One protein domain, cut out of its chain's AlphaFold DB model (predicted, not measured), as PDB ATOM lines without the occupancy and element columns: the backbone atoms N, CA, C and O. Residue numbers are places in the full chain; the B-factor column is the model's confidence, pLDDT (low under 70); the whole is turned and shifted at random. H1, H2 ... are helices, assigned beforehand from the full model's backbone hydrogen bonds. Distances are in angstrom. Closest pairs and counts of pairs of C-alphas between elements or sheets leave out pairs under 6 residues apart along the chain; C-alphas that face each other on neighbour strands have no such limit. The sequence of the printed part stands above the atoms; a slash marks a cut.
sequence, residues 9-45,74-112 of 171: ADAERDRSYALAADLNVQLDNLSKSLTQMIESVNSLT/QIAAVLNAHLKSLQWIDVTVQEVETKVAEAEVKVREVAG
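AT A GLANCE: This is residues 9 to 45 and 74 to 112 of the 171 residues of an uncharacterized protein of Serendipita vermifera MAFF 305830 (UniProt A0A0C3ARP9). Two long helices, H1 and H2, run side by side in opposite directions, with an open gap between them along their whole length. They form a narrow V, closer at the cut, where C-alphas 45 and 74 are 12.0 A apart, and wider at the other end, where C-alphas 9 and 112 are 25.8 A apart. The printed part has 76 residues, is all helix with no named strand, and is extended, with a radius of gyration of the C-alphas of 19.0 A. Its spans are 56 by 28 by 10 A, only just flat.

IN THESE COORDINATES: H1, residues 9 to 45, runs 52.6 A from C-alpha 9 at (-38.206, -61.859, 16.965). H2, residues 74 to 112, runs 56.6 A to C-alpha 112 at (-42.080, -48.428, 38.658).

HOW THE PARTS SIT: H1 and H2 are apart, with no C-alpha of one within 8 A of the other. Residues 9 to 43 and 75 to 112 stand free. In both helices every O i to N i+4 pair is within hydrogen-bond range.

THE WHOLE: The C-alphas of Thr 45 and Gly 112, the two farthest apart, are 56.8 A apart. The link across the cut, residues 46 to 73, is not printed. Residues 44, 45 and 112 have pLDDT under 70.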
ATOM      1  N   ALA A   9     -39.639 -61.731  17.205       75.94
ATOM      2  CA  ALA A   9     -38.206 -61.859  16.965       75.94
ATOM      3  C   ALA A   9     -37.741 -61.279  15.615       75.94
ATOM      4  O   ALA A   9     -36.708 -60.621  15.576       75.94
ATOM      5  N   ASP A  10     -38.486 -61.486  14.527       80.56
ATOM      6  CA  ASP A  10     -38.175 -60.920  13.209       80.56
ATOM      7  C   ASP A  10     -38.490 -59.421  13.149       80.56
ATOM      8  O   ASP A  10     -37.731 -58.672  12.547       80.56
ATOM      9  N   ALA A  11     -39.529 -58.953  13.849       80.62
ATOM     10  CA  ALA A  11     -39.801 -57.521  13.985       80.62
ATOM     11  C   ALA A  11     -38.678 -56.782  14.742       80.62
ATOM     12  O   ALA A  11     -38.293 -55.675  14.370       80.62
ATOM     13  N   GLU A  12     -38.124 -57.396  15.792       78.75
ATOM     14  CA  GLU A  12     -36.975 -56.841  16.516       78.75
ATOM     15  C   GLU A  12     -35.684 -56.913  15.685       78.75
ATOM     16  O   GLU A  12     -34.849 -56.003  15.719       78.75
ATOM     17  N   ARG A  13     -35.542 -57.963  14.867       87.31
ATOM     18  CA  ARG A  13     -34.453 -58.091  13.893       87.31
ATOM     19  C   ARG A  13     -34.513 -57.006  12.828       87.31
ATOM     20  O   ARG A  13     -33.496 -56.374  12.572       87.31
ATOM     21  N   ASP A  14     -35.686 -56.750  12.260       87.25
ATOM     22  CA  ASP A  14     -35.892 -55.699  11.264       87.25
ATOM     23  C   ASP A  14     -35.569 -54.319  11.836       87.25
ATOM     24  O   ASP A  14     -34.893 -53.533  11.177       87.25
ATOM     25  N   ARG A  15     -35.948 -54.034  13.090       87.06
ATOM     26  CA  ARG A  15     -35.537 -52.794  13.773       87.06
ATOM     27  C   ARG A  15     -34.028 -52.705  13.953       87.06
ATOM     28  O   ARG A  15     -33.451 -51.653  13.704       87.06
ATOM     29  N   SER A  16     -33.390 -53.802  14.356       88.25
ATOM     30  CA  SER A  16     -31.936 -53.858  14.534       88.25
ATOM     31  C   SER A  16     -31.198 -53.641  13.210       88.25
ATOM     32  O   SER A  16     -30.219 -52.901  13.167       88.25
ATOM     33  N   TYR A  17     -31.682 -54.236  12.115       93.62
ATOM     34  CA  TYR A  17     -31.122 -54.035  10.779       93.62
ATOM     35  C   TYR A  17     -31.402 -52.636  10.228       93.62
ATOM     36  O   TYR A  17     -30.512 -52.045   9.623       93.62
ATOM     37  N   ALA A  18     -32.590 -52.077  10.469       91.75
ATOM     38  CA  ALA A  18     -32.921 -50.706  10.090       91.75
ATOM     39  C   ALA A  18     -32.036 -49.692  10.831       91.75
ATOM     40  O   ALA A  18     -31.499 -48.783  10.208       91.75
ATOM     41  N   LEU A  19     -31.817 -49.892  12.134       93.31
ATOM     42  CA  LEU A  19     -30.911 -49.070  12.934       93.31
ATOM     43  C   LEU A  19     -29.465 -49.221  12.456       93.31
ATOM     44  O   LEU A  19     -28.770 -48.225  12.299       93.31
ATOM     45  N   ALA A  20     -29.007 -50.444  12.174       93.75
ATOM     46  CA  ALA A  20     -27.670 -50.673  11.629       93.75
ATOM     47  C   ALA A  20     -27.474 -49.998  10.257       93.75
ATOM     48  O   ALA A  20     -26.413 -49.432  10.002       93.75
ATOM     49  N   ALA A  21     -28.492 -50.022   9.391       91.88
ATOM     50  CA  ALA A  21     -28.468 -49.329   8.106       91.88
ATOM     51  C   ALA A  21     -28.429 -47.802   8.282       91.88
ATOM     52  O   ALA A  21     -27.638 -47.134   7.619       91.88
ATOM     53  N   ASP A  22     -29.229 -47.262   9.201       93.69
ATOM     54  CA  ASP A  22     -29.238 -45.837   9.530       93.69
ATOM     55  C   ASP A  22     -27.890 -45.381  10.110       93.69
ATOM     56  O   ASP A  22     -27.304 -44.416   9.628       93.69
ATOM     57  N   LEU A  23     -27.315 -46.144  11.047       92.00
ATOM     58  CA  LEU A  23     -25.965 -45.900  11.562       92.00
ATOM     59  C   LEU A  23     -24.913 -45.921  10.454       92.00
ATOM     60  O   LEU A  23     -24.016 -45.084  10.455       92.00
ATOM     61  N   ASN A  24     -25.009 -46.845   9.498       92.88
ATOM     62  CA  ASN A  24     -24.081 -46.890   8.373       92.88
ATOM     63  C   ASN A  24     -24.183 -45.624   7.507       92.88
ATOM     64  O   ASN A  24     -23.164 -45.040   7.147       92.88
ATOM     65  N   VAL A  25     -25.402 -45.152   7.232       95.12
ATOM     66  CA  VAL A  25     -25.627 -43.885   6.519       95.12
ATOM     67  C   VAL A  25     -25.070 -42.700   7.314       95.12
ATOM     68  O   VAL A  25     -24.429 -41.817   6.743       95.12
ATOM     69  N   GLN A  26     -25.262 -42.680   8.634       93.44
ATOM     70  CA  GLN A  26     -24.694 -41.649   9.503       93.44
ATOM     71  C   GLN A  26     -23.158 -41.669   9.486       93.44
ATOM     72  O   GLN A  26     -22.537 -40.610   9.385       93.44
ATOM     73  N   LEU A  27     -22.535 -42.851   9.515       96.25
ATOM     74  CA  LEU A  27     -21.082 -43.008   9.415       96.25
ATOM     75  C   LEU A  27     -20.539 -42.550   8.055       96.25
ATOM     76  O   LEU A  27     -19.522 -41.859   8.019       96.25
ATOM     77  N   ASP A  28     -21.226 -42.852   6.953       94.44
ATOM     78  CA  ASP A  28     -20.849 -42.369   5.618       94.44
ATOM     79  C   ASP A  28     -20.923 -40.839   5.529       94.44
ATOM     80  O   ASP A  28     -20.041 -40.192   4.958       94.44
ATOM     81  N   ASN A  29     -21.960 -40.239   6.115       92.00
ATOM     82  CA  ASN A  29     -22.108 -38.786   6.165       92.00
ATOM     83  C   ASN A  29     -21.024 -38.135   7.034       92.00
ATOM     84  O   ASN A  29     -20.445 -37.125   6.629       92.00
ATOM     85  N   LEU A  30     -20.694 -38.729   8.183       91.56
ATOM     86  CA  LEU A  30     -19.588 -38.282   9.034       91.56
ATOM     87  C   LEU A  30     -18.237 -38.410   8.325       91.56
ATOM     88  O   LEU A  30     -17.441 -37.475   8.365       91.56
ATOM     89  N   SER A  31     -17.988 -39.520   7.631       92.62
ATOM     90  CA  SER A  31     -16.764 -39.742   6.854       92.62
ATOM     91  C   SER A  31     -16.599 -38.702   5.741       92.62
ATOM     92  O   SER A  31     -15.525 -38.109   5.590       92.62
ATOM     93  N   LYS A  32     -17.676 -38.402   5.003       92.06
ATOM     94  CA  LYS A  32     -17.691 -37.342   3.983       92.06
ATOM     95  C   LYS A  32     -17.456 -35.962   4.590       92.06
ATOM     96  O   LYS A  32     -16.638 -35.211   4.069       92.06
ATOM     97  N   SER A  33     -18.124 -35.651   5.700       89.19
ATOM     98  CA  SER A  33     -17.954 -34.387   6.427       89.19
ATOM     99  C   SER A  33     -16.515 -34.207   6.920       89.19
ATOM    100  O   SER A  33     -15.907 -33.160   6.705       89.19
ATOM    101  N   LEU A  34     -15.914 -35.255   7.490       92.56
ATOM    102  CA  LEU A  34     -14.519 -35.241   7.921       92.56
ATOM    103  C   LEU A  34     -13.563 -35.071   6.734       92.56
ATOM    104  O   LEU A  34     -12.620 -34.296   6.826       92.56
ATOM    105  N   THR A  35     -13.816 -35.745   5.611       90.00
ATOM    106  CA  THR A  35     -13.007 -35.597   4.389       90.00
ATOM    107  C   THR A  35     -13.060 -34.162   3.862       90.00
ATOM    108  O   THR A  35     -12.017 -33.580   3.582       90.00
ATOM    109  N   GLN A  36     -14.251 -33.557   3.811       89.31
ATOM    110  CA  GLN A  36     -14.428 -32.151   3.434       89.31
ATOM    111  C   GLN A  36     -13.731 -31.205   4.418       89.31
ATOM    112  O   GLN A  36     -13.116 -30.224   4.007       89.31
ATOM    113  N   MET A  37     -13.776 -31.510   5.717       87.19
ATOM    114  CA  MET A  37     -13.064 -30.740   6.733       87.19
ATOM    115  C   MET A  37     -11.549 -30.842   6.539       87.19
ATOM    116  O   MET A  37     -10.872 -29.820   6.550       87.19
ATOM    117  N   ILE A  38     -11.013 -32.038   6.293       86.88
ATOM    118  CA  ILE A  38      -9.588 -32.248   6.010       86.88
ATOM    119  C   ILE A  38      -9.176 -31.508   4.738       86.88
ATOM    120  O   ILE A  38      -8.143 -30.850   4.732       86.88
ATOM    121  N   GLU A  39      -9.978 -31.565   3.677       85.19
ATOM    122  CA  GLU A  39      -9.708 -30.832   2.439       85.19
ATOM    123  C   GLU A  39      -9.730 -29.317   2.668       85.19
ATOM    124  O   GLU A  39      -8.838 -28.616   2.195       85.19
ATOM    125  N   SER A  40     -10.662 -28.818   3.487       81.69
ATOM    126  CA  SER A  40     -10.693 -27.413   3.902       81.69
ATOM    127  C   SER A  40      -9.475 -27.023   4.748       81.69
ATOM    128  O   SER A  40      -8.918 -25.947   4.576       81.69
ATOM    129  N   VAL A  41      -8.993 -27.900   5.632       82.44
ATOM    130  CA  VAL A  41      -7.789 -27.653   6.441       82.44
ATOM    131  C   VAL A  41      -6.539 -27.696   5.570       82.44
ATOM    132  O   VAL A  41      -5.661 -26.849   5.716       82.44
ATOM    133  N   ASN A  42      -6.456 -28.636   4.630       77.88
ATOM    134  CA  ASN A  42      -5.351 -28.735   3.684       77.88
ATOM    135  C   ASN A  42      -5.321 -27.535   2.734       77.88
ATOM    136  O   ASN A  42      -4.239 -27.026   2.462       77.88
ATOM    137  N   SER A  43      -6.472 -27.032   2.282       75.25
ATOM    138  CA  SER A  43      -6.539 -25.811   1.470       75.25
ATOM    139  C   SER A  43      -6.192 -24.555   2.271       75.25
ATOM    140  O   SER A  43      -5.565 -23.655   1.726       75.25
ATOM    141  N   LEU A  44      -6.507 -24.512   3.571       68.38
ATOM    142  CA  LEU A  44      -6.068 -23.454   4.490       68.38
ATOM    143  C   LEU A  44      -4.573 -23.550   4.844       68.38
ATOM    144  O   LEU A  44      -3.936 -22.532   5.103       68.38
ATOM    145  N   THR A  45      -4.001 -24.758   4.844       64.62
ATOM    146  CA  THR A  45      -2.597 -25.022   5.211       64.62
ATOM    147  C   THR A  45      -1.647 -24.910   4.013       64.62
ATOM    148  O   THR A  45      -0.530 -24.421   4.169       64.62
ATOM    149  N   GLN A  74      -7.749 -13.465   8.648       79.81
ATOM    150  CA  GLN A  74      -7.453 -14.775   9.224       79.81
ATOM    151  C   GLN A  74      -7.932 -14.889  10.681       79.81
ATOM    152  O   GLN A  74      -8.557 -15.886  11.047       79.81
ATOM    153  N   ILE A  75      -7.722 -13.856  11.505       78.69
ATOM    154  CA  ILE A  75      -8.230 -13.822  12.888       78.69
ATOM    155  C   ILE A  75      -9.764 -13.866  12.906       78.69
ATOM    156  O   ILE A  75     -10.349 -14.625  13.681       78.69
ATOM    157  N   ALA A  76     -10.426 -13.104  12.030       80.25
ATOM    158  CA  ALA A  76     -11.883 -13.124  11.910       80.25
ATOM    159  C   ALA A  76     -12.413 -14.513  11.502       80.25
ATOM    160  O   ALA A  76     -13.426 -14.971  12.040       80.25
ATOM    161  N   ALA A  77     -11.709 -15.216  10.608       77.62
ATOM    162  CA  ALA A  77     -12.051 -16.578  10.206       77.62
ATOM    163  C   ALA A  77     -11.918 -17.586  11.365       77.62
ATOM    164  O   ALA A  77     -12.829 -18.392  11.577       77.62
ATOM    165  N   VAL A  78     -10.841 -17.505  12.159       85.94
ATOM    166  CA  VAL A  78     -10.636 -18.359  13.347       85.94
ATOM    167  C   VAL A  78     -11.731 -18.132  14.386       85.94
ATOM    168  O   VAL A  78     -12.302 -19.089  14.908       85.94
ATOM    169  N   LEU A  79     -12.083 -16.875  14.657       88.56
ATOM    170  CA  LEU A  79     -13.153 -16.554  15.600       88.56
ATOM    171  C   LEU A  79     -14.505 -17.111  15.144       88.56
ATOM    172  O   LEU A  79     -15.257 -17.657  15.950       88.56
ATOM    173  N   ASN A  80     -14.801 -17.018  13.849       86.88
ATOM    174  CA  ASN A  80     -16.033 -17.552  13.279       86.88
ATOM    175  C   ASN A  80     -16.076 -19.091  13.376       86.88
ATOM    176  O   ASN A  80     -17.107 -19.666  13.723       86.88
ATOM    177  N   ALA A  81     -14.942 -19.767  13.167       85.19
ATOM    178  CA  ALA A  81     -14.822 -21.209  13.387       85.19
ATOM    179  C   ALA A  81     -15.021 -21.593  14.866       85.19
ATOM    180  O   ALA A  81     -15.743 -22.547  15.162       85.19
ATOM    181  N   HIS A  82     -14.448 -20.829  15.800       92.56
ATOM    182  CA  HIS A  82     -14.644 -21.049  17.234       92.56
ATOM    183  C   HIS A  82     -16.108 -20.846  17.654       92.56
ATOM    184  O   HIS A  82     -16.643 -21.670  18.391       92.56
ATOM    185  N   LEU A  83     -16.787 -19.812  17.145       91.38
ATOM    186  CA  LEU A  83     -18.212 -19.580  17.411       91.38
ATOM    187  C   LEU A  83     -19.097 -20.711  16.875       91.38
ATOM    188  O   LEU A  83     -20.010 -21.150  17.569       91.38
ATOM    189  N   LYS A  84     -18.802 -21.231  15.680       87.88
ATOM    190  CA  LYS A  84     -19.506 -22.401  15.131       87.88
ATOM    191  C   LYS A  84     -19.271 -23.661  15.962       87.88
ATOM    192  O   LYS A  84     -20.215 -24.415  16.175       87.88
ATOM    193  N   SER A  85     -18.049 -23.871  16.454       90.94
ATOM    194  CA  SER A  85     -17.735 -24.972  17.375       90.94
ATOM    195  C   SER A  85     -18.556 -24.866  18.664       90.94
ATOM    196  O   SER A  85     -19.210 -25.826  19.057       90.94
ATOM    197  N   LEU A  86     -18.620 -23.674  19.266       94.25
ATOM    198  CA  LEU A  86     -19.445 -23.405  20.449       94.25
ATOM    199  C   LEU A  86     -20.942 -23.625  20.191       94.25
ATOM    200  O   LEU A  86     -21.612 -24.237  21.016       94.25
ATOM    201  N   GLN A  87     -21.459 -23.186  19.042       92.19
ATOM    202  CA  GLN A  87     -22.856 -23.421  18.669       92.19
ATOM    203  C   GLN A  87     -23.150 -24.912  18.462       92.19
ATOM    204  O   GLN A  87     -24.205 -25.396  18.864       92.19
ATOM    205  N   TRP A  88     -22.228 -25.654  17.848       91.56
ATOM    206  CA  TRP A  88     -22.367 -27.101  17.697       91.56
ATOM    207  C   TRP A  88     -22.378 -27.800  19.057       91.56
ATOM    208  O   TRP A  88     -23.245 -28.637  19.298       91.56
ATOM    209  N   ILE A  89     -21.483 -27.402  19.969       93.94
ATOM    210  CA  ILE A  89     -21.465 -27.914  21.343       93.94
ATOM    211  C   ILE A  89     -22.822 -27.669  22.013       93.94
ATOM    212  O   ILE A  89     -23.395 -28.614  22.542       93.94
ATOM    213  N   ASP A  90     -23.378 -26.459  21.930       95.06
ATOM    214  CA  ASP A  90     -24.675 -26.130  22.541       95.06
ATOM    215  C   ASP A  90     -25.818 -27.029  22.027       95.06
ATOM    216  O   ASP A  90     -26.561 -27.616  22.814       95.06
ATOM    217  N   VAL A  91     -25.890 -27.246  20.708       94.44
ATOM    218  CA  VAL A  91     -26.876 -28.157  20.099       94.44
ATOM    219  C   VAL A  91     -26.678 -29.597  20.579       94.44
ATOM    220  O   VAL A  91     -27.645 -30.266  20.942       94.44
ATOM    221  N   THR A  92     -25.434 -30.082  20.617       91.69
ATOM    222  CA  THR A  92     -25.153 -31.452  21.080       91.69
ATOM    223  C   THR A  92     -25.449 -31.644  22.565       91.69
ATOM    224  O   THR A  92     -25.916 -32.711  22.954       91.69
ATOM    225  N   VAL A  93     -25.235 -30.623  23.401       95.81
ATOM    226  CA  VAL A  93     -25.577 -30.667  24.827       95.81
ATOM    227  C   VAL A  93     -27.091 -30.739  25.006       95.81
ATOM    228  O   VAL A  93     -27.549 -31.623  25.722       95.81
ATOM    229  N   GLN A  94     -27.874 -29.916  24.301       95.00
ATOM    230  CA  GLN A  94     -29.342 -30.005  24.340       95.00
ATOM    231  C   GLN A  94     -29.854 -31.379  23.876       95.00
ATOM    232  O   GLN A  94     -30.764 -31.959  24.474       95.00
ATOM    233  N   GLU A  95     -29.256 -31.949  22.829       94.75
ATOM    234  CA  GLU A  95     -29.595 -33.299  22.371       94.75
ATOM    235  C   GLU A  95     -29.267 -34.363  23.435       94.75
ATOM    236  O   GLU A  95     -30.037 -35.296  23.658       94.75
ATOM    237  N   VAL A  96     -28.139 -34.231  24.133       94.12
ATOM    238  CA  VAL A  96     -27.790 -35.140  25.231       94.12
ATOM    239  C   VAL A  96     -28.740 -34.960  26.414       94.12
ATOM    240  O   VAL A  96     -29.215 -35.959  26.946       94.12
ATOM    241  N   GLU A  97     -29.073 -33.731  26.803       94.75
ATOM    242  CA  GLU A  97     -30.025 -33.443  27.883       94.75
ATOM    243  C   GLU A  97     -31.401 -34.061  27.609       94.75
ATOM    244  O   GLU A  97     -31.972 -34.721  28.480       94.75
ATOM    245  N   THR A  98     -31.915 -33.921  26.385       94.94
ATOM    246  CA  THR A  98     -33.186 -34.551  25.983       94.94
ATOM    247  C   THR A  98     -33.109 -36.076  26.035       94.94
ATOM    248  O   THR A  98     -33.987 -36.711  26.623       94.94
ATOM    249  N   LYS A  99     -32.030 -36.683  25.520       95.00
ATOM    250  CA  LYS A  99     -31.807 -38.138  25.610       95.00
ATOM    251  C   LYS A  99     -31.705 -38.625  27.055       95.00
ATOM    252  O   LYS A  99     -32.211 -39.702  27.366       95.00
ATOM    253  N   VAL A 100     -31.075 -37.853  27.941       95.00
ATOM    254  CA  VAL A 100     -30.992 -38.162  29.376       95.00
ATOM    255  C   VAL A 100     -32.375 -38.085  30.014       95.00
ATOM    256  O   VAL A 100     -32.765 -39.035  30.684       95.00
ATOM    257  N   ALA A 101     -33.158 -37.037  29.748       93.44
ATOM    258  CA  ALA A 101     -34.523 -36.923  30.259       93.44
ATOM    259  C   ALA A 101     -35.411 -38.098  29.800       93.44
ATOM    260  O   ALA A 101     -36.150 -38.680  30.597       93.44
ATOM    261  N   GLU A 102     -35.308 -38.512  28.535       91.81
ATOM    262  CA  GLU A 102     -35.997 -39.707  28.036       91.81
ATOM    263  C   GLU A 102     -35.521 -40.992  28.723       91.81
ATOM    264  O   GLU A 102     -36.334 -41.861  29.056       91.81
ATOM    265  N   ALA A 103     -34.210 -41.131  28.932       90.81
ATOM    266  CA  ALA A 103     -33.633 -42.270  29.631       90.81
ATOM    267  C   ALA A 103     -34.108 -42.324  31.088       90.81
ATOM    268  O   ALA A 103     -34.487 -43.393  31.555       90.81
ATOM    269  N   GLU A 104     -34.175 -41.194  31.789       90.69
ATOM    270  CA  GLU A 104     -34.708 -41.101  33.151       90.69
ATOM    271  C   GLU A 104     -36.187 -41.495  33.220       90.69
ATOM    272  O   GLU A 104     -36.593 -42.227  34.127       90.69
ATOM    273  N   VAL A 105     -37.002 -41.068  32.249       90.44
ATOM    274  CA  VAL A 105     -38.413 -41.476  32.155       90.44
ATOM    275  C   VAL A 105     -38.527 -42.986  31.946       90.44
ATOM    276  O   VAL A 105     -39.263 -43.640  32.688       90.44
ATOM    277  N   LYS A 106     -37.760 -43.553  31.006       86.25
ATOM    278  CA  LYS A 106     -37.719 -45.004  30.753       86.25
ATOM    279  C   LYS A 106     -37.225 -45.779  31.977       86.25
ATOM    280  O   LYS A 106     -37.804 -46.801  32.332       86.25
ATOM    281  N   VAL A 107     -36.202 -45.285  32.674       87.31
ATOM    282  CA  VAL A 107     -35.701 -45.881  33.922       87.31
ATOM    283  C   VAL A 107     -36.775 -45.852  35.004       87.31
ATOM    284  O   VAL A 107     -36.954 -46.849  35.697       87.31
ATOM    285  N   ARG A 108     -37.533 -44.758  35.140       83.12
ATOM    286  CA  ARG A 108     -38.640 -44.672  36.101       83.12
ATOM    287  C   ARG A 108     -39.790 -45.611  35.749       83.12
ATOM    288  O   ARG A 108     -40.389 -46.181  36.653       83.12
ATOM    289  N   GLU A 109     -40.098 -45.785  34.471       80.12
ATOM    290  CA  GLU A 109     -41.100 -46.745  33.998       80.12
ATOM    291  C   GLU A 109     -40.683 -48.188  34.326       80.12
ATOM    292  O   GLU A 109     -41.460 -48.947  34.906       80.12
ATOM    293  N   VAL A 110     -39.417 -48.532  34.079       78.81
ATOM    294  CA  VAL A 110     -38.840 -49.844  34.414       78.81
ATOM    295  C   VAL A 110     -38.753 -50.057  35.933       78.81
ATOM    296  O   VAL A 110     -39.094 -51.130  36.428       78.81
ATOM    297  N   ALA A 111     -38.366 -49.034  36.702       72.06
ATOM    298  CA  ALA A 111     -38.296 -49.092  38.164       72.06
ATOM    299  C   ALA A 111     -39.688 -49.097  38.831       72.06
ATOM    300  O   ALA A 111     -39.871 -49.702  39.888       72.06
ATOM    301  N   GLY A 112     -40.685 -48.456  38.214       60.03
ATOM    302  CA  GLY A 112     -42.080 -48.428  38.658       60.03
ATOM    303  C   GLY A 112     -42.872 -49.690  38.297       60.03
ATOM    304  O   GLY A 112     -43.828 -50.024  38.995       60.03
TER     305      GLY A 112